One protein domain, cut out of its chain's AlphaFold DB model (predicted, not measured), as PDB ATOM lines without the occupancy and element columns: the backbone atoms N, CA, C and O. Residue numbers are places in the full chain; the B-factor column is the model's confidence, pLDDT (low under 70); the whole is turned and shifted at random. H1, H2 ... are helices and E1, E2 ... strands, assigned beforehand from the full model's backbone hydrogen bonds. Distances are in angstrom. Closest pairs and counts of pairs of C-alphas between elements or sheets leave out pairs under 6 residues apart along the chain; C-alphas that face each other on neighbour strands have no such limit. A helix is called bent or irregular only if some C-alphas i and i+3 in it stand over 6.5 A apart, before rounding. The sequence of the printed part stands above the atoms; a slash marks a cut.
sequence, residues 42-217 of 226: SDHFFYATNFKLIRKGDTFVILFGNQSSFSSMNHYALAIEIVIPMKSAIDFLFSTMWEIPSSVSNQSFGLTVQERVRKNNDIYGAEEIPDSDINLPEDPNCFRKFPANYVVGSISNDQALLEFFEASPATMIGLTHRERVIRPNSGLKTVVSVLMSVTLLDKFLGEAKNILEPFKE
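What this domain is: This is residues 42 to 217 of the 226 residues of an uncharacterized protein of Bdellovibrionales bacterium RIFOXYC1_FULL_37_79 (UniProt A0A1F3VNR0). Two twisted four-stranded sheets lie partly face to face as a sandwich with crossed strands, and helices H1 and H4 pack along one side of it, reaching both sheets. H2 lies beyond them, while short H3 and the loop after it hang at one end. The 176 printed residues hold four named helices and eight strands, in the order E1 E2 E3 E4 H1 H2 E5 E6 E7 H3 E8 H4, a mixed class. The sheets run E2 E3 E4 E5 and E1 E8 E7 E6, both mixed. The whole is compact, with a radius of gyration of the C-alphas of 16.2 A and spans of 47 by 42 by 34 A.

Where its parts are: One sheet has E2, residues 50 to 56; E3, 59 to 67, 24.5 A; E4, 76 to 85, 23.4 A; and E5, 143 to 147. The other has E1, 44 to 47, from C-alpha 44 at (32.689, -37.199, -19.482); E8, 191 to 197; E7, 159 to 165; and E6, 150 to 156. H1 is 86 to 98, 16.2 A; H2 is 109 to 124, 22.3 A; H3 is 169 to 176. H4, 198 to 217, spans 29.0 A and ends at (0.674, -47.548, -22.487); it has a kink of 39 degrees near residue 211 and is irregular, C-alphas 214 and 217 being 7.2 A apart.

How they stand to each other: E2 E3 E4 form a meander, each strand the antiparallel neighbour of the one before: N 52 and O 63 are 2.9 A apart, N 62 and O 82 2.8 A. E4 and E5 are parallel, N 81 to O 144 2.8 A; with H1 and H2 between, they form a strand-helix-strand unit with a left-handed crossover. The sandwich, two sheets face to face, has its facing parts 9.7 A apart centre to centre and strands at 46 degrees. In the second sheet, E1 and E8 are parallel, N 46 to O 193 2.8 A, and E6 and E7 are a hairpin, N 154 to O 161 2.9 A. H1 and H4 are on the same face of the sheet E2 E3 E4 E5, two layers of helices and sheet; H4 runs along E2 at a height of 10.1 A. H4 touches H1, Ile 90 and Leu 212 having the closest C-alphas, 6.0 A, at a steep tilt of 56 degrees. H3 touches no helix. Every O i to N i+4 pair is within hydrogen-bond range in H2 and H3, against 7 of 9 in H1 and 12 of 16 in H4.

The domain as a whole: The C-alphas farthest apart, of Ser 72 and Glu 179, are 48.1 A apart. The printed part has no cut. The links H2 to E5 and H3 to E8 are long. Mean pLDDT of the printed part is 74.5; residues 67 to 78, 128 to 143 and 170 to 189 are among those under 70.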
ATOM      1  N   SER A  42      36.600 -40.530 -24.658       64.75
ATOM      2  CA  SER A  42      36.351 -41.402 -23.514       64.75
ATOM      3  C   SER A  42      35.965 -40.588 -22.289       64.75
ATOM      4  O   SER A  42      36.724 -39.713 -21.883       64.75
ATOM      5  N   ASP A  43      34.801 -40.938 -21.745       66.00
ATOM      6  CA  ASP A  43      34.214 -40.579 -20.454       66.00
ATOM      7  C   ASP A  43      34.166 -39.079 -20.098       66.00
ATOM      8  O   ASP A  43      35.163 -38.370 -19.980       66.00
ATOM      9  N   HIS A  44      32.951 -38.577 -19.881       76.56
ATOM     10  CA  HIS A  44      32.689 -37.199 -19.482       76.56
ATOM     11  C   HIS A  44      32.083 -37.178 -18.089       76.56
ATOM     12  O   HIS A  44      31.066 -37.817 -17.850       76.56
ATOM     13  N   PHE A  45      32.691 -36.422 -17.179       78.88
ATOM     14  CA  PHE A  45      32.188 -36.242 -15.825       78.88
ATOM     15  C   PHE A  45      31.648 -34.822 -15.654       78.88
ATOM     16  O   PHE A  45      32.323 -33.854 -16.014       78.88
ATOM     17  N   PHE A  46      30.440 -34.693 -15.115       81.06
ATOM     18  CA  PHE A  46      29.768 -33.415 -14.911       81.06
ATOM     19  C   PHE A  46      29.128 -33.367 -13.527       81.06
ATOM     20  O   PHE A  46      28.440 -34.299 -13.126       81.06
ATOM     21  N   TYR A  47      29.330 -32.273 -12.800       83.00
ATOM     22  CA  TYR A  47      28.570 -31.988 -11.588       83.00
ATOM     23  C   TYR A  47      27.400 -31.084 -11.955       83.00
ATOM     24  O   TYR A  47      27.624 -30.092 -12.647       83.00
ATOM     25  N   ALA A  48      26.192 -31.437 -11.525       85.75
ATOM     26  CA  ALA A  48      24.967 -30.707 -11.814       85.75
ATOM     27  C   ALA A  48      24.346 -30.152 -10.531       85.75
ATOM     28  O   ALA A  48      24.121 -30.887  -9.569       85.75
ATOM     29  N   THR A  49      24.007 -28.864 -10.558       83.75
ATOM     30  CA  THR A  49      23.222 -28.208  -9.500       83.75
ATOM     31  C   THR A  49      21.792 -27.911  -9.927       83.75
ATOM     32  O   THR A  49      20.962 -27.562  -9.094       83.75
ATOM     33  N   ASN A  50      21.478 -28.066 -11.215       83.00
ATOM     34  CA  ASN A  50      20.125 -27.931 -11.732       83.00
ATOM     35  C   ASN A  50      19.915 -28.804 -12.983       83.00
ATOM     36  O   ASN A  50      20.882 -29.250 -13.618       83.00
ATOM     37  N   PHE A  51      18.656 -29.032 -13.355       85.19
ATOM     38  CA  PHE A  51      18.284 -29.764 -14.558       85.19
ATOM     39  C   PHE A  51      17.034 -29.183 -15.230       85.19
ATOM     40  O   PHE A  51      16.271 -28.434 -14.624       85.19
ATOM     41  N   LYS A  52      16.815 -29.551 -16.493       85.12
ATOM     42  CA  LYS A  52      15.568 -29.289 -17.218       85.12
ATOM     43  C   LYS A  52      15.211 -30.469 -18.104       85.12
ATOM     44  O   LYS A  52      16.077 -31.025 -18.780       85.12
ATOM     45  N   LEU A  53      13.932 -30.822 -18.124       87.19
ATOM     46  CA  LEU A  53      13.404 -31.926 -18.921       87.19
ATOM     47  C   LEU A  53      12.506 -31.381 -20.021       87.19
ATOM     48  O   LEU A  53      11.620 -30.565 -19.773       87.19
ATOM     49  N   ILE A  54      12.749 -31.807 -21.256       86.62
ATOM     50  CA  ILE A  54      12.008 -31.330 -22.421       86.62
ATOM     51  C   ILE A  54      11.669 -32.513 -23.310       86.62
ATOM     52  O   ILE A  54      12.541 -33.248 -23.765       86.62
ATOM     53  N   ARG A  55      10.389 -32.654 -23.641       88.12
ATOM     54  CA  ARG A  55       9.956 -33.537 -24.721       88.12
ATOM     55  C   ARG A  55      10.013 -32.781 -26.048       88.12
ATOM     56  O   ARG A  55       9.369 -31.742 -26.195       88.12
ATOM     57  N   LYS A  56      10.735 -33.316 -27.033       85.12
ATOM     58  CA  LYS A  56      10.782 -32.792 -28.408       85.12
ATOM     59  C   LYS A  56      10.470 -33.920 -29.389       85.12
ATOM     60  O   LYS A  56      11.346 -34.716 -29.722       85.12
ATOM     61  N   GLY A  57       9.213 -34.005 -29.834       87.06
ATOM     62  CA  GLY A  57       8.748 -35.098 -30.696       87.06
ATOM     63  C   GLY A  57       8.961 -36.464 -30.034       87.06
ATOM     64  O   GLY A  57       8.466 -36.685 -28.928       87.06
ATOM     65  N   ASP A  58       9.750 -37.321 -30.685       88.00
ATOM     66  CA  ASP A  58      10.104 -38.674 -30.224       88.00
ATOM     67  C   ASP A  58      11.397 -38.726 -29.398       88.00
ATOM     68  O   ASP A  58      11.978 -39.793 -29.180       88.00
ATOM     69  N   THR A  59      11.859 -37.574 -28.912       88.56
ATOM     70  CA  THR A  59      13.038 -37.482 -28.049       88.56
ATOM     71  C   THR A  59      12.699 -36.888 -26.690       88.56
ATOM     72  O   THR A  59      11.935 -35.924 -26.568       88.56
ATOM     73  N   PHE A  60      13.304 -37.477 -25.667       90.38
ATOM     74  CA  PHE A  60      13.385 -36.967 -24.315       90.38
ATOM     75  C   PHE A  60      14.747 -36.297 -24.138       90.38
ATOM     76  O   PHE A  60      15.794 -36.937 -24.255       90.38
ATOM     77  N   VAL A  61      14.730 -34.990 -23.917       87.69
ATOM     78  CA  VAL A  61      15.926 -34.169 -23.761       87.69
ATOM     79  C   VAL A  61      16.082 -33.829 -22.289       87.69
ATOM     80  O   VAL A  61      15.178 -33.256 -21.680       87.69
ATOM     81  N   ILE A  62      17.238 -34.173 -21.740       88.31
ATOM     82  CA  ILE A  62      17.636 -33.852 -20.376       88.31
ATOM     83  C   ILE A  62      18.774 -32.857 -20.460       88.31
ATOM     84  O   ILE A  62      19.761 -33.081 -21.157       88.31
ATOM     85  N   LEU A  63      18.655 -31.770 -19.725       84.75
ATOM     86  CA  LEU A  63      19.716 -30.797 -19.583       84.75
ATOM     87  C   LEU A  63      20.175 -30.814 -18.146       84.75
ATOM     88  O   LEU A  63      19.352 -30.656 -17.252       84.75
ATOM     89  N   PHE A  64      21.471 -30.984 -17.941       85.44
ATOM     90  CA  PHE A  64      22.100 -30.769 -16.649       85.44
ATOM     91  C   PHE A  64      22.982 -29.548 -16.748       85.44
ATOM     92  O   PHE A  64      23.723 -29.402 -17.719       85.44
ATOM     93  N   GLY A  65      22.937 -28.691 -15.742       78.56
ATOM     94  CA  GLY A  65      23.781 -27.515 -15.729       78.56
ATOM     95  C   GLY A  65      24.174 -27.089 -14.333       78.56
ATOM     96  O   GLY A  65      23.612 -27.539 -13.333       78.56
ATOM     97  N   ASN A  66      25.149 -26.190 -14.303       73.88
ATOM     98  CA  ASN A  66      25.506 -25.463 -13.099       73.88
ATOM     99  C   ASN A  66      24.888 -24.075 -13.168       73.88
ATOM    100  O   ASN A  66      25.164 -23.307 -14.096       73.88
ATOM    101  N   GLN A  67      24.048 -23.750 -12.187       62.03
ATOM    102  CA  GLN A  67      23.641 -22.368 -11.981       62.03
ATOM    103  C   GLN A  67      24.878 -21.579 -11.538       62.03
ATOM    104  O   GLN A  67      25.508 -21.907 -10.532       62.03
ATOM    105  N   SER A  68      25.274 -20.575 -12.323       52.12
ATOM    106  CA  SER A  68      26.417 -19.732 -11.974       52.12
ATOM    107  C   SER A  68      26.072 -18.880 -10.757       52.12
ATOM    108  O   SER A  68      25.126 -18.097 -10.802       52.12
ATOM    109  N   SER A  69      26.886 -18.959  -9.704       38.31
ATOM    110  CA  SER A  69      26.789 -18.082  -8.528       38.31
ATOM    111  C   SER A  69      27.046 -16.598  -8.848       38.31
ATOM    112  O   SER A  69      26.866 -15.750  -7.981       38.31
ATOM    113  N   PHE A  70      27.477 -16.273 -10.075       36.81
ATOM    114  CA  PHE A  70      27.881 -14.929 -10.508       36.81
ATOM    115  C   PHE A  70      26.908 -14.267 -11.498       36.81
ATOM    116  O   PHE A  70      27.192 -13.178 -11.990       36.81
ATOM    117  N   SER A  71      25.773 -14.901 -11.813       42.94
ATOM    118  CA  SER A  71      24.799 -14.388 -12.782       42.94
ATOM    119  C   SER A  71      23.405 -14.314 -12.165       42.94
ATOM    120  O   SER A  71      22.836 -15.331 -11.786       42.94
ATOM    121  N   SER A  72      22.819 -13.116 -12.143       47.88
ATOM    122  CA  SER A  72      21.397 -12.893 -11.840       47.88
ATOM    123  C   SER A  72      20.464 -13.337 -12.976       47.88
ATOM    124  O   SER A  72      19.255 -13.133 -12.895       47.88
ATOM    125  N   MET A  73      21.008 -13.875 -14.071       51.31
ATOM    126  CA  MET A  73      20.224 -14.383 -15.190       51.31
ATOM    127  C   MET A  73      19.928 -15.870 -14.986       51.31
ATOM    128  O   MET A  73      20.855 -16.653 -14.782       51.31
ATOM    129  N   ASN A  74      18.654 -16.253 -15.127       55.38
ATOM    130  CA  ASN A  74      18.173 -17.637 -15.185       55.38
ATOM    131  C   ASN A  74      18.673 -18.362 -16.455       55.38
ATOM    132  O   ASN A  74      17.880 -18.757 -17.304       55.38
ATOM    133  N   HIS A  75      19.983 -18.477 -16.642       55.25
ATOM    134  CA  HIS A  75      20.610 -19.113 -17.799       55.25
ATOM    135  C   HIS A  75      21.663 -20.114 -17.330       55.25
ATOM    136  O   HIS A  75      22.381 -19.875 -16.357       55.25
ATOM    137  N   TYR A  76      21.786 -21.233 -18.044       54.62
ATOM    138  CA  TYR A  76      22.901 -22.152 -17.840       54.62
ATOM    139  C   TYR A  76      24.199 -21.514 -18.339       54.62
ATOM    140  O   TYR A  76      24.300 -21.156 -19.508       54.62
ATOM    141  N   ALA A  77      25.200 -21.401 -17.463       54.22
ATOM    142  CA  ALA A  77      26.537 -20.956 -17.863       54.22
ATOM    143  C   ALA A  77      27.311 -22.074 -18.580       54.22
ATOM    144  O   ALA A  77      28.045 -21.820 -19.524       54.22
ATOM    145  N   LEU A  78      27.113 -23.319 -18.137       62.12
ATOM    146  CA  LEU A  78      27.618 -24.540 -18.757       62.12
ATOM    147  C   LEU A  78      26.567 -25.633 -18.551       62.12
ATOM    148  O   LEU A  78      26.183 -25.905 -17.407       62.12
ATOM    149  N   ALA A  79      26.113 -26.248 -19.643       73.00
ATOM    150  CA  ALA A  79      25.181 -27.370 -19.597       73.00
ATOM    151  C   ALA A  79      25.606 -28.539 -20.492       73.00
ATOM    152  O   ALA A  79      26.249 -28.373 -21.527       73.00
ATOM    153  N   ILE A  80      25.201 -29.741 -20.108       79.00
ATOM    154  CA  ILE A  80      25.223 -30.919 -20.971       79.00
ATOM    155  C   ILE A  80      23.787 -31.268 -21.359       79.00
ATOM    156  O   ILE A  80      22.885 -31.266 -20.523       79.00
ATOM    157  N   GLU A  81      23.575 -31.546 -22.638       84.62
ATOM    158  CA  GLU A  81      22.320 -32.031 -23.203       84.62
ATOM    159  C   GLU A  81      22.447 -33.538 -23.426       84.62
ATOM    160  O   GLU A  81      23.210 -33.980 -24.283       84.62
ATOM    161  N   ILE A  82      21.689 -34.333 -22.679       86.81
ATOM    162  CA  ILE A  82      21.506 -35.758 -22.945       86.81
ATOM    163  C   ILE A  82      20.234 -35.926 -23.768       86.81
ATOM    164  O   ILE A  82      19.154 -35.499 -23.358       86.81
ATOM    165  N   VAL A  83      20.346 -36.569 -24.926       87.88
ATOM    166  CA  VAL A  83      19.197 -36.858 -25.788       87.88
ATOM    167  C   VAL A  83      18.935 -38.348 -25.820       87.88
ATOM    168  O   VAL A  83      19.784 -39.124 -26.255       87.88
ATOM    169  N   ILE A  84      17.734 -38.718 -25.383       88.25
ATOM    170  CA  ILE A  84      17.281 -40.098 -25.253       88.25
ATOM    171  C   ILE A  84      16.057 -40.308 -26.148       88.25
ATOM    172  O   ILE A  84      15.125 -39.505 -26.094       88.25
ATOM    173  N   PRO A  85      15.995 -41.366 -26.974       90.12
ATOM    174  CA  PRO A  85      14.755 -41.735 -27.651       90.12
ATOM    175  C   PRO A  85      13.622 -41.952 -26.637       90.12
ATOM    176  O   PRO A  85      13.839 -42.605 -25.617       90.12
ATOM    177  N   MET A  86      12.408 -41.464 -26.911       89.38
ATOM    178  CA  MET A  86      11.273 -41.561 -25.974       89.38
ATOM    179  C   MET A  86      11.007 -42.999 -25.524       89.38
ATOM    180  O   MET A  86      10.803 -43.239 -24.338       89.38
ATOM    181  N   LYS A  87      11.082 -43.966 -26.449       85.31
ATOM    182  CA  LYS A  87      10.949 -45.391 -26.125       85.31
ATOM    183  C   LYS A  87      11.985 -45.834 -25.086       85.31
ATOM    184  O   LYS A  87      11.624 -46.435 -24.087       85.31
ATOM    185  N   SER A  88      13.256 -45.483 -25.280       81.69
ATOM    186  CA  SER A  88      14.326 -45.792 -24.323       81.69
ATOM    187  C   SER A  88      14.147 -45.062 -22.991       81.69
ATOM    188  O   SER A  88      14.439 -45.630 -21.944       81.69
ATOM    189  N   ALA A  89      13.650 -43.824 -23.004       85.56
ATOM    190  CA  ALA A  89      13.347 -43.094 -21.777       85.56
ATOM    191  C   ALA A  89      12.227 -43.782 -20.977       85.56
ATOM    192  O   ALA A  89      12.349 -43.936 -19.768       85.56
ATOM    193  N   ILE A  90      11.174 -44.272 -21.629       83.12
ATOM    194  CA  ILE A  90      10.112 -45.038 -20.961       83.12
ATOM    195  C   ILE A  90      10.665 -46.376 -20.450       83.12
ATOM    196  O   ILE A  90      10.618 -46.647 -19.251       83.12
ATOM    197  N   ASP A  91      11.251 -47.173 -21.343       73.31
ATOM    198  CA  ASP A  91      11.698 -48.535 -21.040       73.31
ATOM    199  C   ASP A  91      12.782 -48.559 -19.944       73.31
ATOM    200  O   ASP A  91      12.801 -49.462 -19.109       73.31
ATOM    201  N   PHE A  92      13.681 -47.566 -19.914       70.75
ATOM    202  CA  PHE A  92      14.824 -47.564 -18.996       70.75
ATOM    203  C   PHE A  92      14.754 -46.490 -17.920       70.75
ATOM    204  O   PHE A  92      14.967 -46.819 -16.757       70.75
ATOM    205  N   LEU A  93      14.451 -45.233 -18.250       75.94
ATOM    206  CA  LEU A  93      14.427 -44.168 -17.243       75.94
ATOM    207  C   LEU A  93      13.160 -44.228 -16.380       75.94
ATOM    208  O   LEU A  93      13.252 -44.029 -15.176       75.94
ATOM    209  N   PHE A  94      11.994 -44.538 -16.949       79.38
ATOM    210  CA  PHE A  94      10.770 -44.685 -16.161       79.38
ATOM    211  C   PHE A  94      10.698 -46.058 -15.487       79.38
ATOM    212  O   PHE A  94      10.717 -46.136 -14.256       79.38
ATOM    213  N   SER A  95      10.662 -47.142 -16.267       69.56
ATOM    214  CA  SER A  95      10.404 -48.476 -15.715       69.56
ATOM    215  C   SER A  95      11.495 -48.941 -14.748       69.56
ATOM    216  O   SER A  95      11.176 -49.446 -13.673       69.56
ATOM    217  N   THR A  96      12.781 -48.706 -15.038       67.12
ATOM    218  CA  THR A  96      13.857 -49.104 -14.106       67.12
ATOM    219  C   THR A  96      13.838 -48.292 -12.818       67.12
ATOM    220  O   THR A  96      14.101 -48.834 -11.747       67.12
ATOM    221  N   MET A  97      13.524 -46.996 -12.899       75.19
ATOM    222  CA  MET A  97      13.567 -46.134 -11.720       75.19
ATOM    223  C   MET A  97      12.352 -46.331 -10.823       75.19
ATOM    224  O   MET A  97      12.494 -46.253  -9.605       75.19
ATOM    225  N   TRP A  98      11.179 -46.616 -11.390       77.38
ATOM    226  CA  TRP A  98       9.925 -46.606 -10.636       77.38
ATOM    227  C   TRP A  98       9.256 -47.970 -10.478       77.38
ATOM    228  O   TRP A  98       8.583 -48.179  -9.470       77.38
ATOM    229  N   GLU A  99       9.460 -48.903 -11.407       71.81
ATOM    230  CA  GLU A  99       8.684 -50.153 -11.476       71.81
ATOM    231  C   GLU A  99       9.501 -51.387 -11.116       71.81
ATOM    232  O   GLU A  99       8.981 -52.315 -10.500       71.81
ATOM    233  N   ILE A 100      10.780 -51.404 -11.487       67.00
ATOM    234  CA  ILE A 100      11.660 -52.544 -11.245       67.00
ATOM    235  C   ILE A 100      12.278 -52.418  -9.843       67.00
ATOM    236  O   ILE A 100      12.959 -51.427  -9.562       67.00
ATOM    237  N   PRO A 101      12.100 -53.417  -8.955       61.28
ATOM    238  CA  PRO A 101      12.799 -53.455  -7.676       61.28
ATOM    239  C   PRO A 101      14.312 -53.528  -7.877       61.28
ATOM    240  O   PRO A 101      14.804 -54.243  -8.761       61.28
ATOM    241  N   SER A 102      15.060 -52.811  -7.041       60.41
ATOM    242  CA  SER A 102      16.518 -52.837  -7.112       60.41
ATOM    243  C   SER A 102      17.075 -54.218  -6.729       60.41
ATOM    244  O   SER A 102      16.416 -55.040  -6.095       60.41
ATOM    245  N   SER A 103      18.327 -54.508  -7.086       56.34
ATOM    246  CA  SER A 103      18.967 -55.771  -6.684       56.34
ATOM    247  C   SER A 103      19.288 -55.851  -5.187       56.34
ATOM    248  O   SER A 103      19.671 -56.917  -4.709       56.34
ATOM    249  N   VAL A 104      19.202 -54.727  -4.472       54.69
ATOM    250  CA  VAL A 104      19.591 -54.587  -3.059       54.69
ATOM    251  C   VAL A 104      18.414 -54.225  -2.148       54.69
ATOM    252  O   VAL A 104      18.561 -54.261  -0.930       54.69
ATOM    253  N   SER A 105      17.245 -53.904  -2.708       62.69
ATOM    254  CA  SER A 105      16.022 -53.573  -1.972       62.69
ATOM    255  C   SER A 105      14.788 -54.113  -2.700       62.69
ATOM    256  O   SER A 105      14.731 -54.131  -3.924       62.69
ATOM    257  N   ASN A 106      13.748 -54.485  -1.948       72.94
ATOM    258  CA  ASN A 106      12.439 -54.858  -2.513       72.94
ATOM    259  C   ASN A 106      11.641 -53.642  -3.034       72.94
ATOM    260  O   ASN A 106      10.442 -53.744  -3.277       72.94
ATOM    261  N   GLN A 107      12.288 -52.486  -3.165       76.81
ATOM    262  CA  GLN A 107      11.704 -51.230  -3.610       76.81
ATOM    263  C   GLN A 107      12.402 -50.769  -4.890       76.81
ATOM    264  O   GLN A 107      13.555 -51.125  -5.155       76.81
ATOM    265  N   SER A 108      11.708 -49.968  -5.694       76.25
ATOM    266  CA  SER A 108      12.313 -49.330  -6.860       76.25
ATOM    267  C   SER A 108      13.302 -48.236  -6.446       76.25
ATOM    268  O   SER A 108      13.318 -47.761  -5.302       76.25
ATOM    269  N   PHE A 109      14.177 -47.851  -7.376       80.50
ATOM    270  CA  PHE A 109      15.226 -46.869  -7.107       80.50
ATOM    271  C   PHE A 109      14.652 -45.506  -6.693       80.50
ATOM    272  O   PHE A 109      15.115 -44.928  -5.716       80.50
ATOM    273  N   GLY A 110      13.596 -45.031  -7.361       81.00
ATOM    274  CA  GLY A 110      12.929 -43.767  -7.045       81.00
ATOM    275  C   GLY A 110      12.316 -43.742  -5.646       81.00
ATOM    276  O   GLY A 110      12.483 -42.763  -4.926       81.00
ATOM    277  N   LEU A 111      11.709 -44.845  -5.193       84.31
ATOM    278  CA  LEU A 111      11.227 -44.950  -3.807       84.31
ATOM    279  C   LEU A 111      12.384 -44.927  -2.798       84.31
ATOM    280  O   LEU A 111      12.293 -44.275  -1.760       84.31
ATOM    281  N   THR A 112      13.503 -45.575  -3.133       83.44
ATOM    282  CA  THR A 112      14.717 -45.557  -2.299       83.44
ATOM    283  C   THR A 112      15.285 -44.135  -2.166       83.44
ATOM    284  O   THR A 112      15.732 -43.743  -1.087       83.44
ATOM    285  N   VAL A 113      15.254 -43.349  -3.248       85.81
ATOM    286  CA  VAL A 113      15.643 -41.928  -3.256       85.81
ATOM    287  C   VAL A 113      14.726 -41.115  -2.344       85.81
ATOM    288  O   VAL A 113      15.225 -40.431  -1.450       85.81
ATOM    289  N   GLN A 114      13.407 -41.247  -2.507       88.56
ATOM    290  CA  GLN A 114      12.407 -40.526  -1.713       88.56
ATOM    291  C   GLN A 114      12.550 -40.789  -0.213       88.56
ATOM    292  O   GLN A 114      12.533 -39.857   0.595       88.56
ATOM    293  N   GLU A 115      12.738 -42.050   0.183       87.12
ATOM    294  CA  GLU A 115      12.972 -42.397   1.586       87.12
ATOM    295  C   GLU A 115      14.248 -41.753   2.138       87.12
ATOM    296  O   GLU A 115      14.282 -41.347   3.303       87.12
ATOM    297  N   ARG A 116      15.303 -41.659   1.321       85.62
ATOM    298  CA  ARG A 116      16.574 -41.055   1.727       85.62
ATOM    299  C   ARG A 116      16.455 -39.542   1.879       85.62
ATOM    300  O   ARG A 116      16.889 -39.019   2.900       85.62
ATOM    301  N   VAL A 117      15.808 -38.861   0.931       87.94
ATOM    302  CA  VAL A 117      15.528 -37.418   1.026       87.94
ATOM    303  C   VAL A 117      14.680 -37.113   2.253       87.94
ATOM    304  O   VAL A 117      15.031 -36.227   3.026       87.94
ATOM    305  N   ARG A 118      13.616 -37.887   2.499       87.56
ATOM    306  CA  ARG A 118      12.783 -37.716   3.695       87.56
ATOM    307  C   ARG A 118      13.607 -37.829   4.981       87.56
ATOM    308  O   ARG A 118      13.515 -36.949   5.829       87.56
ATOM    309  N   LYS A 119      14.442 -38.866   5.106       86.38
ATOM    310  CA  LYS A 119      15.331 -39.039   6.269       86.38
ATOM    311  C   LYS A 119      16.299 -37.867   6.433       86.38
ATOM    312  O   LYS A 119      16.521 -37.429   7.556       86.38
ATOM    313  N   ASN A 120      16.854 -37.357   5.338       84.31
ATOM    314  CA  ASN A 120      17.763 -36.215   5.389       84.31
ATOM    315  C   ASN A 120      17.038 -34.941   5.828       84.31
ATOM    316  O   ASN A 120      17.541 -34.244   6.706       84.31
ATOM    317  N   ASN A 121      15.839 -34.683   5.302       86.31
ATOM    318  CA  ASN A 121      15.021 -33.532   5.692       86.31
ATOM    319  C   ASN A 121      14.619 -33.584   7.171       86.31
ATOM    320  O   ASN A 121      14.621 -32.551   7.838       86.31
ATOM    321  N   ASP A 122      14.327 -34.779   7.695       82.38
ATOM    322  CA  ASP A 122      14.005 -34.981   9.111       82.38
ATOM    323  C   ASP A 122      15.197 -34.641  10.038       82.38
ATOM    324  O   ASP A 122      14.989 -34.248  11.186       82.38
ATOM    325  N   ILE A 123      16.443 -34.779   9.560       81.62
ATOM    326  CA  ILE A 123      17.673 -34.563  10.349       81.62
ATOM    327  C   ILE A 123      18.248 -33.152  10.156       81.62
ATOM    328  O   ILE A 123      18.658 -32.513  11.125       81.62
ATOM    329  N   TYR A 124      18.318 -32.684   8.910       78.44
ATOM    330  CA  TYR A 124      19.068 -31.488   8.510       78.44
ATOM    331  C   TYR A 124      18.175 -30.331   8.043       78.44
ATOM    332  O   TYR A 124      18.680 -29.233   7.813       78.44
ATOM    333  N   GLY A 125      16.859 -30.546   7.945       77.38
ATOM    334  CA  GLY A 125      15.925 -29.604   7.332       77.38
ATOM    335  C   GLY A 125      15.859 -29.752   5.810       77.38
ATOM    336  O   GLY A 125      16.679 -30.432   5.197       77.38
ATOM    337  N   ALA A 126      14.844 -29.137   5.199       77.44
ATOM    338  CA  ALA A 126      14.645 -29.198   3.756       77.44
ATOM    339  C   ALA A 126      15.695 -28.357   3.014       77.44
ATOM    340  O   ALA A 126      15.858 -27.170   3.295       77.44
ATOM    341  N   GLU A 127      16.378 -28.970   2.049       75.56
ATOM    342  CA  GLU A 127      17.235 -28.261   1.099       75.56
ATOM    343  C   GLU A 127      16.360 -27.569   0.044       75.56
ATOM    344  O   GLU A 127      15.552 -28.213  -0.632       75.56
ATOM    345  N   GLU A 128      16.513 -26.254  -0.106       67.69
ATOM    346  CA  GLU A 128      15.866 -25.522  -1.193       67.69
ATOM    347  C   GLU A 128      16.615 -25.778  -2.501       67.69
ATOM    348  O   GLU A 128      17.779 -25.410  -2.659       67.69
ATOM    349  N   ILE A 129      15.925 -26.387  -3.462       67.56
ATOM    350  CA  ILE A 129      16.409 -26.456  -4.838       67.56
ATOM    351  C   ILE A 129      15.949 -25.177  -5.547       67.56
ATOM    352  O   ILE A 129      14.736 -24.953  -5.616       67.56
ATOM    353  N   PRO A 130      16.867 -24.369  -6.109       62.16
ATOM    354  CA  PRO A 130      16.517 -23.172  -6.865       62.16
ATOM    355  C   PRO A 130      15.500 -23.468  -7.970       62.16
ATOM    356  O   PRO A 130      15.547 -24.519  -8.621       62.16
ATOM    357  N   ASP A 131      14.574 -22.533  -8.168       57.72
ATOM    358  CA  ASP A 131      13.434 -22.726  -9.057       57.72
ATOM    359  C   ASP A 131      13.854 -22.957 -10.521       57.72
ATOM    360  O   ASP A 131      14.879 -22.452 -10.992       57.72
ATOM    361  N   SER A 132      13.070 -23.767 -11.235       54.12
ATOM    362  CA  SER A 132      13.409 -24.367 -12.538       54.12
ATOM    363  C   SER A 132      13.101 -23.481 -13.752       54.12
ATOM    364  O   SER A 132      13.170 -23.946 -14.894       54.12
ATOM    365  N   ASP A 133      12.860 -22.183 -13.538       57.47
ATOM    366  CA  ASP A 133      12.660 -21.163 -14.581       57.47
ATOM    367  C   ASP A 133      13.962 -20.805 -15.329       57.47
ATOM    368  O   ASP A 133      14.206 -19.659 -15.714       57.47
ATOM    369  N   ILE A 134      14.825 -21.798 -15.552       60.50
ATOM    370  CA  ILE A 134      16.063 -21.661 -16.308       60.50
ATOM    371  C   ILE A 134      15.751 -21.692 -17.804       60.50
ATOM    372  O   ILE A 134      15.165 -22.640 -18.350       60.50
ATOM    373  N   ASN A 135      16.187 -20.641 -18.486       61.06
ATOM    374  CA  ASN A 135      16.148 -20.519 -19.929       61.06
ATOM    375  C   ASN A 135      17.315 -21.272 -20.562       61.06
ATOM    376  O   ASN A 135      18.443 -21.285 -20.059       61.06
ATOM    377  N   LEU A 136      17.024 -21.910 -21.694       56.25
ATOM    378  CA  LEU A 136      18.072 -22.506 -22.505       56.25
ATOM    379  C   LEU A 136      18.894 -21.383 -23.126       56.25
ATOM    380  O   LEU A 136      18.295 -20.471 -23.697       56.25
ATOM    381  N   PRO A 137      20.229 -21.446 -23.074       58.34
ATOM    382  CA  PRO A 137      21.020 -20.606 -23.950       58.34
ATOM    383  C   PRO A 137      20.696 -20.966 -25.409       58.34
ATOM    384  O   PRO A 137      20.654 -22.139 -25.779       58.34
ATOM    385  N   GLU A 138      20.444 -19.949 -26.233       57.31
ATOM    386  CA  GLU A 138      20.172 -20.121 -27.668       57.31
ATOM    387  C   GLU A 138      21.444 -20.470 -28.463       57.31
ATOM    388  O   GLU A 138      21.362 -20.943 -29.597       57.31
ATOM    389  N   ASP A 139      22.625 -20.259 -27.871       60.03
ATOM    390  CA  ASP A 139      23.914 -20.503 -28.512       60.03
ATOM    391  C   ASP A 139      24.284 -22.005 -28.464       60.03
ATOM    392  O   ASP A 139      24.422 -22.574 -27.374       60.03
ATOM    393  N   PRO A 140      24.494 -22.663 -29.624       55.19
ATOM    394  CA  PRO A 140      24.855 -24.080 -29.706       55.19
ATOM    395  C   PRO A 140      26.214 -24.424 -29.075       55.19
ATOM    396  O   PRO A 140      26.508 -25.601 -28.891       55.19
ATOM    397  N   ASN A 141      27.038 -23.430 -28.733       58.56
ATOM    398  CA  ASN A 141      28.319 -23.624 -28.054       58.56
ATOM    399  C   ASN A 141      28.214 -23.511 -26.517       58.56
ATOM    400  O   ASN A 141      29.191 -23.765 -25.806       58.56
ATOM    401  N   CYS A 142      27.046 -23.140 -25.980       60.50
ATOM    402  CA  CYS A 142      26.815 -23.034 -24.533       60.50
ATOM    403  C   CYS A 142      26.454 -24.369 -23.868       60.50
ATOM    404  O   CYS A 142      26.474 -24.477 -22.640       60.50
ATOM    405  N   PHE A 143      26.137 -25.397 -24.656       67.88
ATOM    406  CA  PHE A 143      25.871 -26.730 -24.142       67.88
ATOM    407  C   PHE A 143      26.469 -27.812 -25.031       67.88
ATOM    408  O   PHE A 143      26.584 -27.659 -26.245       67.88
ATOM    409  N   ARG A 144      26.848 -28.935 -24.419       74.19
ATOM    410  CA  ARG A 144      27.401 -30.083 -25.142       74.19
ATOM    411  C   ARG A 144      26.392 -31.213 -25.222       74.19
ATOM    412  O   ARG A 144      25.856 -31.636 -24.206       74.19
ATOM    413  N   LYS A 145      26.164 -31.718 -26.432       80.81
ATOM    414  CA  LYS A 145      25.153 -32.737 -26.706       80.81
ATOM    415  C   LYS A 145      25.727 -34.150 -26.722       80.81
ATOM    416  O   LYS A 145      26.725 -34.404 -27.394       80.81
ATOM    417  N   PHE A 146      25.034 -35.069 -26.060       84.00
ATOM    418  CA  PHE A 146      25.365 -36.485 -26.000       84.00
ATOM    419  C   PHE A 146      24.125 -37.343 -26.272       84.00
ATOM    420  O   PHE A 146      23.113 -37.195 -25.584       84.00
ATOM    421  N   PRO A 147      24.170 -38.250 -27.261       85.06
ATOM    422  CA  PRO A 147      23.138 -39.263 -27.395       85.06
ATOM    423  C   PRO A 147      23.288 -40.302 -26.278       85.06
ATOM    424  O   PRO A 147      24.398 -40.701 -25.925       85.06
ATOM    425  N   ALA A 148      22.165 -40.770 -25.747       84.69
ATOM    426  CA  ALA A 148      22.130 -41.909 -24.843       84.69
ATOM    427  C   ALA A 148      20.875 -42.742 -25.099       84.69
ATOM    428  O   ALA A 148      19.834 -42.231 -25.499       84.69
ATOM    429  N   ASN A 149      20.963 -44.043 -24.861       79.50
ATOM    430  CA  ASN A 149      19.811 -44.946 -24.903       79.50
ATOM    431  C   ASN A 149      19.698 -45.801 -23.635       79.50
ATOM    432  O   ASN A 149      18.784 -46.617 -23.529       79.50
ATOM    433  N   TYR A 150      20.606 -45.588 -22.682       74.56
ATOM    434  CA  TYR A 150      20.635 -46.266 -21.403       74.56
ATOM    435  C   TYR A 150      21.104 -45.317 -20.301       74.56
ATOM    436  O   TYR A 150      21.885 -44.393 -20.551       74.56
ATOM    437  N   VAL A 151      20.626 -45.574 -19.084       78.75
ATOM    438  CA  VAL A 151      21.024 -44.861 -17.871       78.75
ATOM    439  C   VAL A 151      21.203 -45.845 -16.720       78.75
ATOM    440  O   VAL A 151      20.402 -46.762 -16.544       78.75
ATOM    441  N   VAL A 152      22.246 -45.644 -15.921       75.62
ATOM    442  CA  VAL A 152      22.425 -46.314 -14.626       75.62
ATOM    443  C   VAL A 152      22.527 -45.275 -13.524       75.62
ATOM    444  O   VAL A 152      23.028 -44.179 -13.752       75.62
ATOM    445  N   GLY A 153      22.037 -45.614 -12.335       75.50
ATOM    446  CA  GLY A 153      22.048 -44.730 -11.177       75.50
ATOM    447  C   GLY A 153      22.663 -45.404  -9.959       75.50
ATOM    448  O   GLY A 153      22.449 -46.593  -9.722       75.50
ATOM    449  N   SER A 154      23.409 -44.641  -9.169       76.81
ATOM    450  CA  SER A 154      23.896 -45.060  -7.854       76.81
ATOM    451  C   SER A 154      23.842 -43.892  -6.871       76.81
ATOM    452  O   SER A 154      23.834 -42.733  -7.283       76.81
ATOM    453  N   ILE A 155      23.762 -44.188  -5.571       76.88
ATOM    454  CA  ILE A 155      23.682 -43.171  -4.512       76.88
ATOM    455  C   ILE A 155      24.641 -43.542  -3.388       76.88
ATOM    456  O   ILE A 155      24.574 -44.648  -2.846       76.88
ATOM    457  N   SER A 156      25.486 -42.600  -2.987       78.62
ATOM    458  CA  SER A 156      26.416 -42.737  -1.868       78.62
ATOM    459  C   SER A 156      26.595 -41.388  -1.182       78.62
ATOM    460  O   SER A 156      26.730 -40.380  -1.864       78.62
ATOM    461  N   ASN A 157      26.605 -41.366   0.155       82.00
ATOM    462  CA  ASN A 157      26.826 -40.149   0.956       82.00
ATOM    463  C   ASN A 157      25.999 -38.935   0.478       82.00
ATOM    464  O   ASN A 157      26.546 -37.861   0.250       82.00
ATOM    465  N   ASP A 158      24.698 -39.143   0.242       81.56
ATOM    466  CA  ASP A 158      23.735 -38.122  -0.216       81.56
ATOM    467  C   ASP A 158      24.053 -37.470  -1.572       81.56
ATOM    468  O   ASP A 158      23.413 -36.502  -1.986       81.56
ATOM    469  N   GLN A 159      24.993 -38.060  -2.303       82.38
ATOM    470  CA  GLN A 159      25.281 -37.769  -3.694       82.38
ATOM    471  C   GLN A 159      24.752 -38.901  -4.569       82.38
ATOM    472  O   GLN A 159      24.872 -40.088  -4.250       82.38
ATOM    473  N   ALA A 160      24.174 -38.520  -5.694       85.25
ATOM    474  CA  ALA A 160      23.721 -39.402  -6.745       85.25
ATOM    475  C   ALA A 160      24.650 -39.296  -7.951       85.25
ATOM    476  O   ALA A 160      25.010 -38.197  -8.367       85.25
ATOM    477  N   LEU A 161      24.991 -40.441  -8.535       84.50
ATOM    478  CA  LEU A 161      25.692 -40.536  -9.807       84.50
ATOM    479  C   LEU A 161      24.768 -41.199 -10.827       84.50
ATOM    480  O   LEU A 161      24.395 -42.362 -10.649       84.50
ATOM    481  N   LEU A 162      24.419 -40.467 -11.882       85.81
ATOM    482  CA  LEU A 162      23.723 -40.989 -13.054       85.81
ATOM    483  C   LEU A 162      24.707 -41.114 -14.210       85.81
ATOM    484  O   LEU A 162      25.348 -40.133 -14.568       85.81
ATOM    485  N   GLU A 163      24.813 -42.281 -14.830       82.19
ATOM    486  CA  GLU A 163      25.654 -42.461 -16.012       82.19
ATOM    487  C   GLU A 163      24.801 -42.762 -17.234       82.19
ATOM    488  O   GLU A 163      24.046 -43.734 -17.261       82.19
ATOM    489  N   PHE A 164      24.957 -41.930 -18.255       85.44
ATOM    490  CA  PHE A 164      24.280 -42.028 -19.537       85.44
ATOM    491  C   PHE A 164      25.254 -42.538 -20.582       85.44
ATOM    492  O   PHE A 164      26.395 -42.080 -20.649       85.44
ATOM    493  N   PHE A 165      24.817 -43.465 -21.422       81.44
ATOM    494  CA  PHE A 165      25.652 -43.934 -22.519       81.44
ATOM    495  C   PHE A 165      24.835 -44.441 -23.703       81.44
ATOM    496  O   PHE A 165      23.671 -44.829 -23.575       81.44
ATOM    497  N   GLU A 166      25.470 -44.431 -24.873       79.62
ATOM    498  CA  GLU A 166      24.989 -45.130 -26.062       79.62
ATOM    499  C   GLU A 166      25.519 -46.569 -26.027       79.62
ATOM    500  O   GLU A 166      26.710 -46.820 -26.242       79.62
ATOM    501  N   ALA A 167      24.628 -47.509 -25.723       72.81
ATOM    502  CA  ALA A 167      24.887 -48.938 -25.733       72.81
ATOM    503  C   ALA A 167      24.427 -49.575 -27.048       72.81
ATOM    504  O   ALA A 167      23.355 -49.267 -27.577       72.81
ATOM    505  N   SER A 168      25.225 -50.510 -27.567       72.56
ATOM    506  CA  SER A 168      24.809 -51.335 -28.704       72.56
ATOM    507  C   SER A 168      23.625 -52.242 -28.317       72.56
ATOM    508  O   SER A 168      23.496 -52.593 -27.142       72.56
ATOM    509  N   PRO A 169      22.785 -52.699 -29.266       70.00
ATOM    510  CA  PRO A 169      21.693 -53.629 -28.964       70.00
ATOM    511  C   PRO A 169      22.142 -54.903 -28.231       70.00
ATOM    512  O   PRO A 169      21.466 -55.352 -27.311       70.00
ATOM    513  N   ALA A 170      23.312 -55.453 -28.577       66.44
ATOM    514  CA  ALA A 170      23.880 -56.616 -27.889       66.44
ATOM    515  C   ALA A 170      24.218 -56.299 -26.423       66.44
ATOM    516  O   ALA A 170      23.905 -57.077 -25.524       66.44
ATOM    517  N   THR A 171      24.787 -55.116 -26.175       68.44
ATOM    518  CA  THR A 171      25.063 -54.613 -24.824       68.44
ATOM    519  C   THR A 171      23.764 -54.433 -24.033       68.44
ATOM    520  O   THR A 171      23.696 -54.833 -22.878       68.44
ATOM    521  N   MET A 172      22.714 -53.892 -24.656       64.62
ATOM    522  CA  MET A 172      21.398 -53.698 -24.029       64.62
ATOM    523  C   MET A 172      20.757 -55.020 -23.600       64.62
ATOM    524  O   MET A 172      20.242 -55.120 -22.487       64.62
ATOM    525  N   ILE A 173      20.822 -56.046 -24.453       62.81
ATOM    526  CA  ILE A 173      20.330 -57.395 -24.143       62.81
ATOM    527  C   ILE A 173      21.095 -57.963 -22.937       62.81
ATOM    528  O   ILE A 173      20.469 -58.372 -21.959       62.81
ATOM    529  N   GLY A 174      22.431 -57.896 -22.947       60.47
ATOM    530  CA  GLY A 174      23.262 -58.350 -21.823       60.47
ATOM    531  C   GLY A 174      22.954 -57.627 -20.504       60.47
ATOM    532  O   GLY A 174      22.806 -58.270 -19.462       60.47
ATOM    533  N   LEU A 175      22.757 -56.304 -20.549       61.94
ATOM    534  CA  LEU A 175      22.365 -55.500 -19.383       61.94
ATOM    535  C   LEU A 175      20.975 -55.884 -18.853       61.94
ATOM    536  O   LEU A 175      20.771 -55.950 -17.640       61.94
ATOM    537  N   THR A 176      20.028 -56.181 -19.744       58.62
ATOM    538  CA  THR A 176      18.656 -56.569 -19.374       58.62
ATOM    539  C   THR A 176      18.616 -57.957 -18.722       58.62
ATOM    540  O   THR A 176      17.844 -58.181 -17.790       58.62
ATOM    541  N   HIS A 177      19.494 -58.878 -19.135       57.50
ATOM    542  CA  HIS A 177      19.588 -60.231 -18.571       57.50
ATOM    543  C   HIS A 177      20.414 -60.333 -17.274       57.50
ATOM    544  O   HIS A 177      20.636 -61.437 -16.780       57.50
ATOM    545  N   ARG A 178      20.813 -59.201 -16.667       53.16
ATOM    546  CA  ARG A 178      21.567 -59.139 -15.394       53.16
ATOM    547  C   ARG A 178      22.872 -59.952 -15.401       53.16
ATOM    548  O   ARG A 178      23.327 -60.376 -14.334       53.16
ATOM    549  N   GLU A 179      23.506 -60.140 -16.559       47.06
ATOM    550  CA  GLU A 179      24.878 -60.649 -16.587       47.06
ATOM    551  C   GLU A 179      25.781 -59.586 -15.949       47.06
ATOM    552  O   GLU A 179      25.956 -58.474 -16.450       47.06
ATOM    553  N   ARG A 180      26.239 -59.888 -14.730       43.94
ATOM    554  CA  ARG A 180      26.969 -58.961 -13.869       43.94
ATOM    555  C   ARG A 180      28.239 -58.472 -14.569       43.94
ATOM    556  O   ARG A 180      29.080 -59.272 -14.955       43.94
ATOM    557  N   VAL A 181      28.404 -57.148 -14.550       44.59
ATOM    558  CA  VAL A 181      29.615 -56.392 -14.906       44.59
ATOM    559  C   VAL A 181      29.889 -56.327 -16.406       44.59
ATOM    560  O   VAL A 181      30.655 -57.104 -16.965       44.59
ATOM    561  N   ILE A 182      29.352 -55.290 -17.046       43.94
ATOM    562  CA  ILE A 182      29.876 -54.836 -18.330       43.94
ATOM    563  C   ILE A 182      30.756 -53.606 -18.087       43.94
ATOM    564  O   ILE A 182      30.226 -52.517 -17.885       43.94
ATOM    565  N   ARG A 183      32.085 -53.796 -18.113       41.84
ATOM    566  CA  ARG A 183      33.145 -52.912 -18.673       41.84
ATOM    567  C   ARG A 183      34.515 -53.562 -18.395       41.84
ATOM    568  O   ARG A 183      34.657 -54.125 -17.312       41.84
ATOM    569  N   PRO A 184      35.517 -53.520 -19.303       40.19
ATOM    570  CA  PRO A 184      35.821 -52.467 -20.288       40.19
ATOM    571  C   PRO A 184      35.858 -52.969 -21.760       40.19
ATOM    572  O   PRO A 184      35.978 -54.163 -22.002       40.19
ATOM    573  N   ASN A 185      35.757 -52.070 -22.754       46.72
ATOM    574  CA  ASN A 185      35.668 -52.337 -24.217       46.72
ATOM    575  C   ASN A 185      34.345 -52.937 -24.752       46.72
ATOM    576  O   ASN A 185      34.308 -53.582 -25.796       46.72
ATOM    577  N   SER A 186      33.226 -52.673 -24.081       50.69
ATOM    578  CA  SER A 186      31.909 -53.285 -24.320       50.69
ATOM    579  C   SER A 186      31.038 -52.664 -25.429       50.69
ATOM    580  O   SER A 186      29.816 -52.845 -25.437       50.69
ATOM    581  N   GLY A 187      31.633 -51.911 -26.358       55.28
ATOM    582  CA  GLY A 187      30.892 -51.234 -27.433       55.28
ATOM    583  C   GLY A 187      30.113 -49.985 -26.992       55.28
ATOM    584  O   GLY A 187      29.230 -49.538 -27.719       55.28
ATOM    585  N   LEU A 188      30.429 -49.425 -25.819       60.44
ATOM    586  CA  LEU A 188      29.929 -48.118 -25.386       60.44
ATOM    587  C   LEU A 188      30.736 -47.016 -26.079       60.44
ATOM    588  O   LEU A 188      31.958 -46.987 -25.953       60.44
ATOM    589  N   LYS A 189      30.069 -46.128 -26.825       65.69
ATOM    590  CA  LYS A 189      30.756 -45.070 -27.596       65.69
ATOM    591  C   LYS A 189      31.122 -43.851 -26.756       65.69
ATOM    592  O   LYS A 189      32.152 -43.227 -26.981       65.69
ATOM    593  N   THR A 190      30.251 -43.465 -25.834       75.81
ATOM    594  CA  THR A 190      30.422 -42.282 -24.988       75.81
ATOM    595  C   THR A 190      29.662 -42.501 -23.698       75.81
ATOM    596  O   THR A 190      28.556 -43.043 -23.716       75.81
ATOM    597  N   VAL A 191      30.271 -42.092 -22.592       79.50
ATOM    598  CA  VAL A 191      29.703 -42.209 -21.254       79.50
ATOM    599  C   VAL A 191      29.717 -40.826 -20.642       79.50
ATOM    600  O   VAL A 191      30.743 -40.149 -20.663       79.50
ATOM    601  N   VAL A 192      28.570 -40.406 -20.129       85.44
ATOM    602  CA  VAL A 192      28.401 -39.138 -19.436       85.44
ATOM    603  C   VAL A 192      27.936 -39.435 -18.026       85.44
ATOM    604  O   VAL A 192      26.803 -39.858 -17.818       85.44
ATOM    605  N   SER A 193      28.822 -39.227 -17.068       84.75
ATOM    606  CA  SER A 193      28.584 -39.437 -15.650       84.75
ATOM    607  C   SER A 193      28.238 -38.093 -15.010       84.75
ATOM    608  O   SER A 193      29.025 -37.148 -15.052       84.75
ATOM    609  N   VAL A 194      27.040 -37.999 -14.445       87.25
ATOM    610  CA  VAL A 194      26.460 -36.794 -13.856       87.25
ATOM    611  C   VAL A 194      26.315 -36.992 -12.356       87.25
ATOM    612  O   VAL A 194      25.526 -37.823 -11.909       87.25
ATOM    613  N   LEU A 195      27.080 -36.227 -11.585       88.44
ATOM    614  CA  LEU A 195      27.010 -36.185 -10.129       88.44
ATOM    615  C   LEU A 195      26.062 -35.059  -9.686       88.44
ATOM    616  O   LEU A 195      26.165 -33.943 -10.190       88.44
ATOM    617  N   MET A 196      25.164 -35.334  -8.742       89.56
ATOM    618  CA  MET A 196      24.218 -34.359  -8.177       89.56
ATOM    619  C   MET A 196      23.833 -34.703  -6.733       89.56
ATOM    620  O   MET A 196      24.102 -35.811  -6.271       89.56
ATOM    621  N   SER A 197      23.165 -33.791  -6.016       90.25
ATOM    622  CA  SER A 197      22.597 -34.118  -4.700       90.25
ATOM    623  C   SER A 197      21.426 -35.101  -4.823       90.25
ATOM    624  O   SER A 197      20.721 -35.143  -5.835       90.25
ATOM    625  N   VAL A 198      21.196 -35.899  -3.777       89.06
ATOM    626  CA  VAL A 198      20.045 -36.815  -3.717       89.06
ATOM    627  C   VAL A 198      18.708 -36.063  -3.760       89.06
ATOM    628  O   VAL A 198      17.753 -36.560  -4.351       89.06
ATOM    629  N   THR A 199      18.654 -34.844  -3.217       90.62
ATOM    630  CA  THR A 199      17.487 -33.956  -3.299       90.62
ATOM    631  C   THR A 199      17.207 -33.557  -4.749       90.62
ATOM    632  O   THR A 199      16.071 -33.660  -5.213       90.62
ATOM    633  N   LEU A 200      18.243 -33.162  -5.505       88.75
ATOM    634  CA  LEU A 200      18.094 -32.823  -6.923       88.75
ATOM    635  C   LEU A 200      17.672 -34.043  -7.750       88.75
ATOM    636  O   LEU A 200      16.834 -33.913  -8.644       88.75
ATOM    637  N   LEU A 201      18.202 -35.226  -7.417       90.50
ATOM    638  CA  LEU A 201      17.792 -36.483  -8.039       90.50
ATOM    639  C   LEU A 201      16.305 -36.781  -7.796       90.50
ATOM    640  O   LEU A 201      15.625 -37.196  -8.729       90.50
ATOM    641  N   ASP A 202      15.790 -36.573  -6.583       91.88
ATOM    642  CA  ASP A 202      14.371 -36.799  -6.276       91.88
ATOM    643  C   ASP A 202      13.455 -35.919  -7.133       91.88
ATOM    644  O   ASP A 202      12.546 -36.421  -7.802       91.88
ATOM    645  N   LYS A 203      13.768 -34.618  -7.216       90.31
ATOM    646  CA  LYS A 203      13.043 -33.678  -8.085       90.31
ATOM    647  C   LYS A 203      13.123 -34.106  -9.554       90.31
ATOM    648  O   LYS A 203      12.099 -34.150 -10.235       90.31
ATOM    649  N   PHE A 204      14.312 -34.490 -10.027       91.00
ATOM    650  CA  PHE A 204      14.525 -34.998 -11.386       91.00
ATOM    651  C   PHE A 204      13.663 -36.221 -11.684       91.00
ATOM    652  O   PHE A 204      12.982 -36.259 -12.709       91.00
ATOM    653  N   LEU A 205      13.665 -37.215 -10.795       90.25
ATOM    654  CA  LEU A 205      12.892 -38.435 -10.986       90.25
ATOM    655  C   LEU A 205      11.389 -38.145 -10.953       90.25
ATOM    656  O   LEU A 205      10.657 -38.736 -11.746       90.25
ATOM    657  N   GLY A 206      10.934 -37.245 -10.078       90.94
ATOM    658  CA  GLY A 206       9.539 -36.810 -10.003       90.94
ATOM    659  C   GLY A 206       9.066 -36.127 -11.289       90.94
ATOM    660  O   GLY A 206       8.037 -36.507 -11.850       90.94
ATOM    661  N   GLU A 207       9.837 -35.174 -11.816       90.94
ATOM    662  CA  GLU A 207       9.515 -34.517 -13.088       90.94
ATOM    663  C   GLU A 207       9.592 -35.488 -14.275       90.94
ATOM    664  O   GLU A 207       8.698 -35.504 -15.125       90.94
ATOM    665  N   ALA A 208      10.614 -36.350 -14.317       90.62
ATOM    666  CA  ALA A 208      10.746 -37.369 -15.354       90.62
ATOM    667  C   ALA A 208       9.560 -38.339 -15.331       90.62
ATOM    668  O   ALA A 208       9.022 -38.668 -16.388       90.62
ATOM    669  N   LYS A 209       9.109 -38.745 -14.136       90.25
ATOM    670  CA  LYS A 209       7.908 -39.564 -13.962       90.25
ATOM    671  C   LYS A 209       6.698 -38.877 -14.593       90.25
ATOM    672  O   LYS A 209       6.079 -39.461 -15.475       90.25
ATOM    673  N   ASN A 210       6.431 -37.627 -14.217       91.19
ATOM    674  CA  ASN A 210       5.280 -36.862 -14.707       91.19
ATOM    675  C   ASN A 210       5.267 -36.713 -16.239       91.19
ATOM    676  O   ASN A 210       4.202 -36.733 -16.853       91.19
ATOM    677  N   ILE A 211       6.439 -36.571 -16.867       90.25
ATOM    678  CA  ILE A 211       6.547 -36.432 -18.325       90.25
ATOM    679  C   ILE A 211       6.399 -37.781 -19.042       90.25
ATOM    680  O   ILE A 211       5.819 -37.832 -20.127       90.25
ATOM    681  N   LEU A 212       6.955 -38.860 -18.487       90.44
ATOM    682  CA  LEU A 212       7.061 -40.155 -19.169       90.44
ATOM    683  C   LEU A 212       5.862 -41.077 -18.919       90.44
ATOM    684  O   LEU A 212       5.488 -41.823 -19.826       90.44
ATOM    685  N   GLU A 213       5.242 -41.008 -17.739       89.69
ATOM    686  CA  GLU A 213       4.122 -41.869 -17.321       89.69
ATOM    687  C   GLU A 213       2.976 -41.931 -18.347       89.69
ATOM    688  O   GLU A 213       2.572 -43.044 -18.697       89.69
ATOM    689  N   PRO A 214       2.510 -40.810 -18.944       89.88
ATOM    690  CA  PRO A 214       1.414 -40.840 -19.918       89.88
ATOM    691  C   PRO A 214       1.714 -41.650 -21.190       89.88
ATOM    692  O   PRO A 214       0.805 -41.989 -21.945       89.88
ATOM    693  N   PHE A 215       2.985 -41.948 -21.463       85.81
ATOM    694  CA  PHE A 215       3.420 -42.609 -22.694       85.81
ATOM    695  C   PHE A 215       3.729 -44.094 -22.505       85.81
ATOM    696  O   PHE A 215       4.008 -44.785 -23.486       85.81
ATOM    697  N   LYS A 216       3.614 -44.608 -21.278       78.75
ATOM    698  CA  LYS A 216       3.874 -46.014 -20.959       78.75
ATOM    699  C   LYS A 216       2.961 -46.974 -21.736       78.75
ATOM    700  O   LYS A 216       3.439 -47.962 -22.286       78.75
ATOM    701  N   GLU A 217       1.670 -46.663 -21.850       66.06
ATOM    702  CA  GLU A 217       0.674 -47.548 -22.487       66.06
ATOM    703  C   GLU A 217       0.816 -47.638 -24.016       66.06
ATOM    704  O   GLU A 217       0.401 -48.620 -24.635       66.06
TER     705      GLU A 217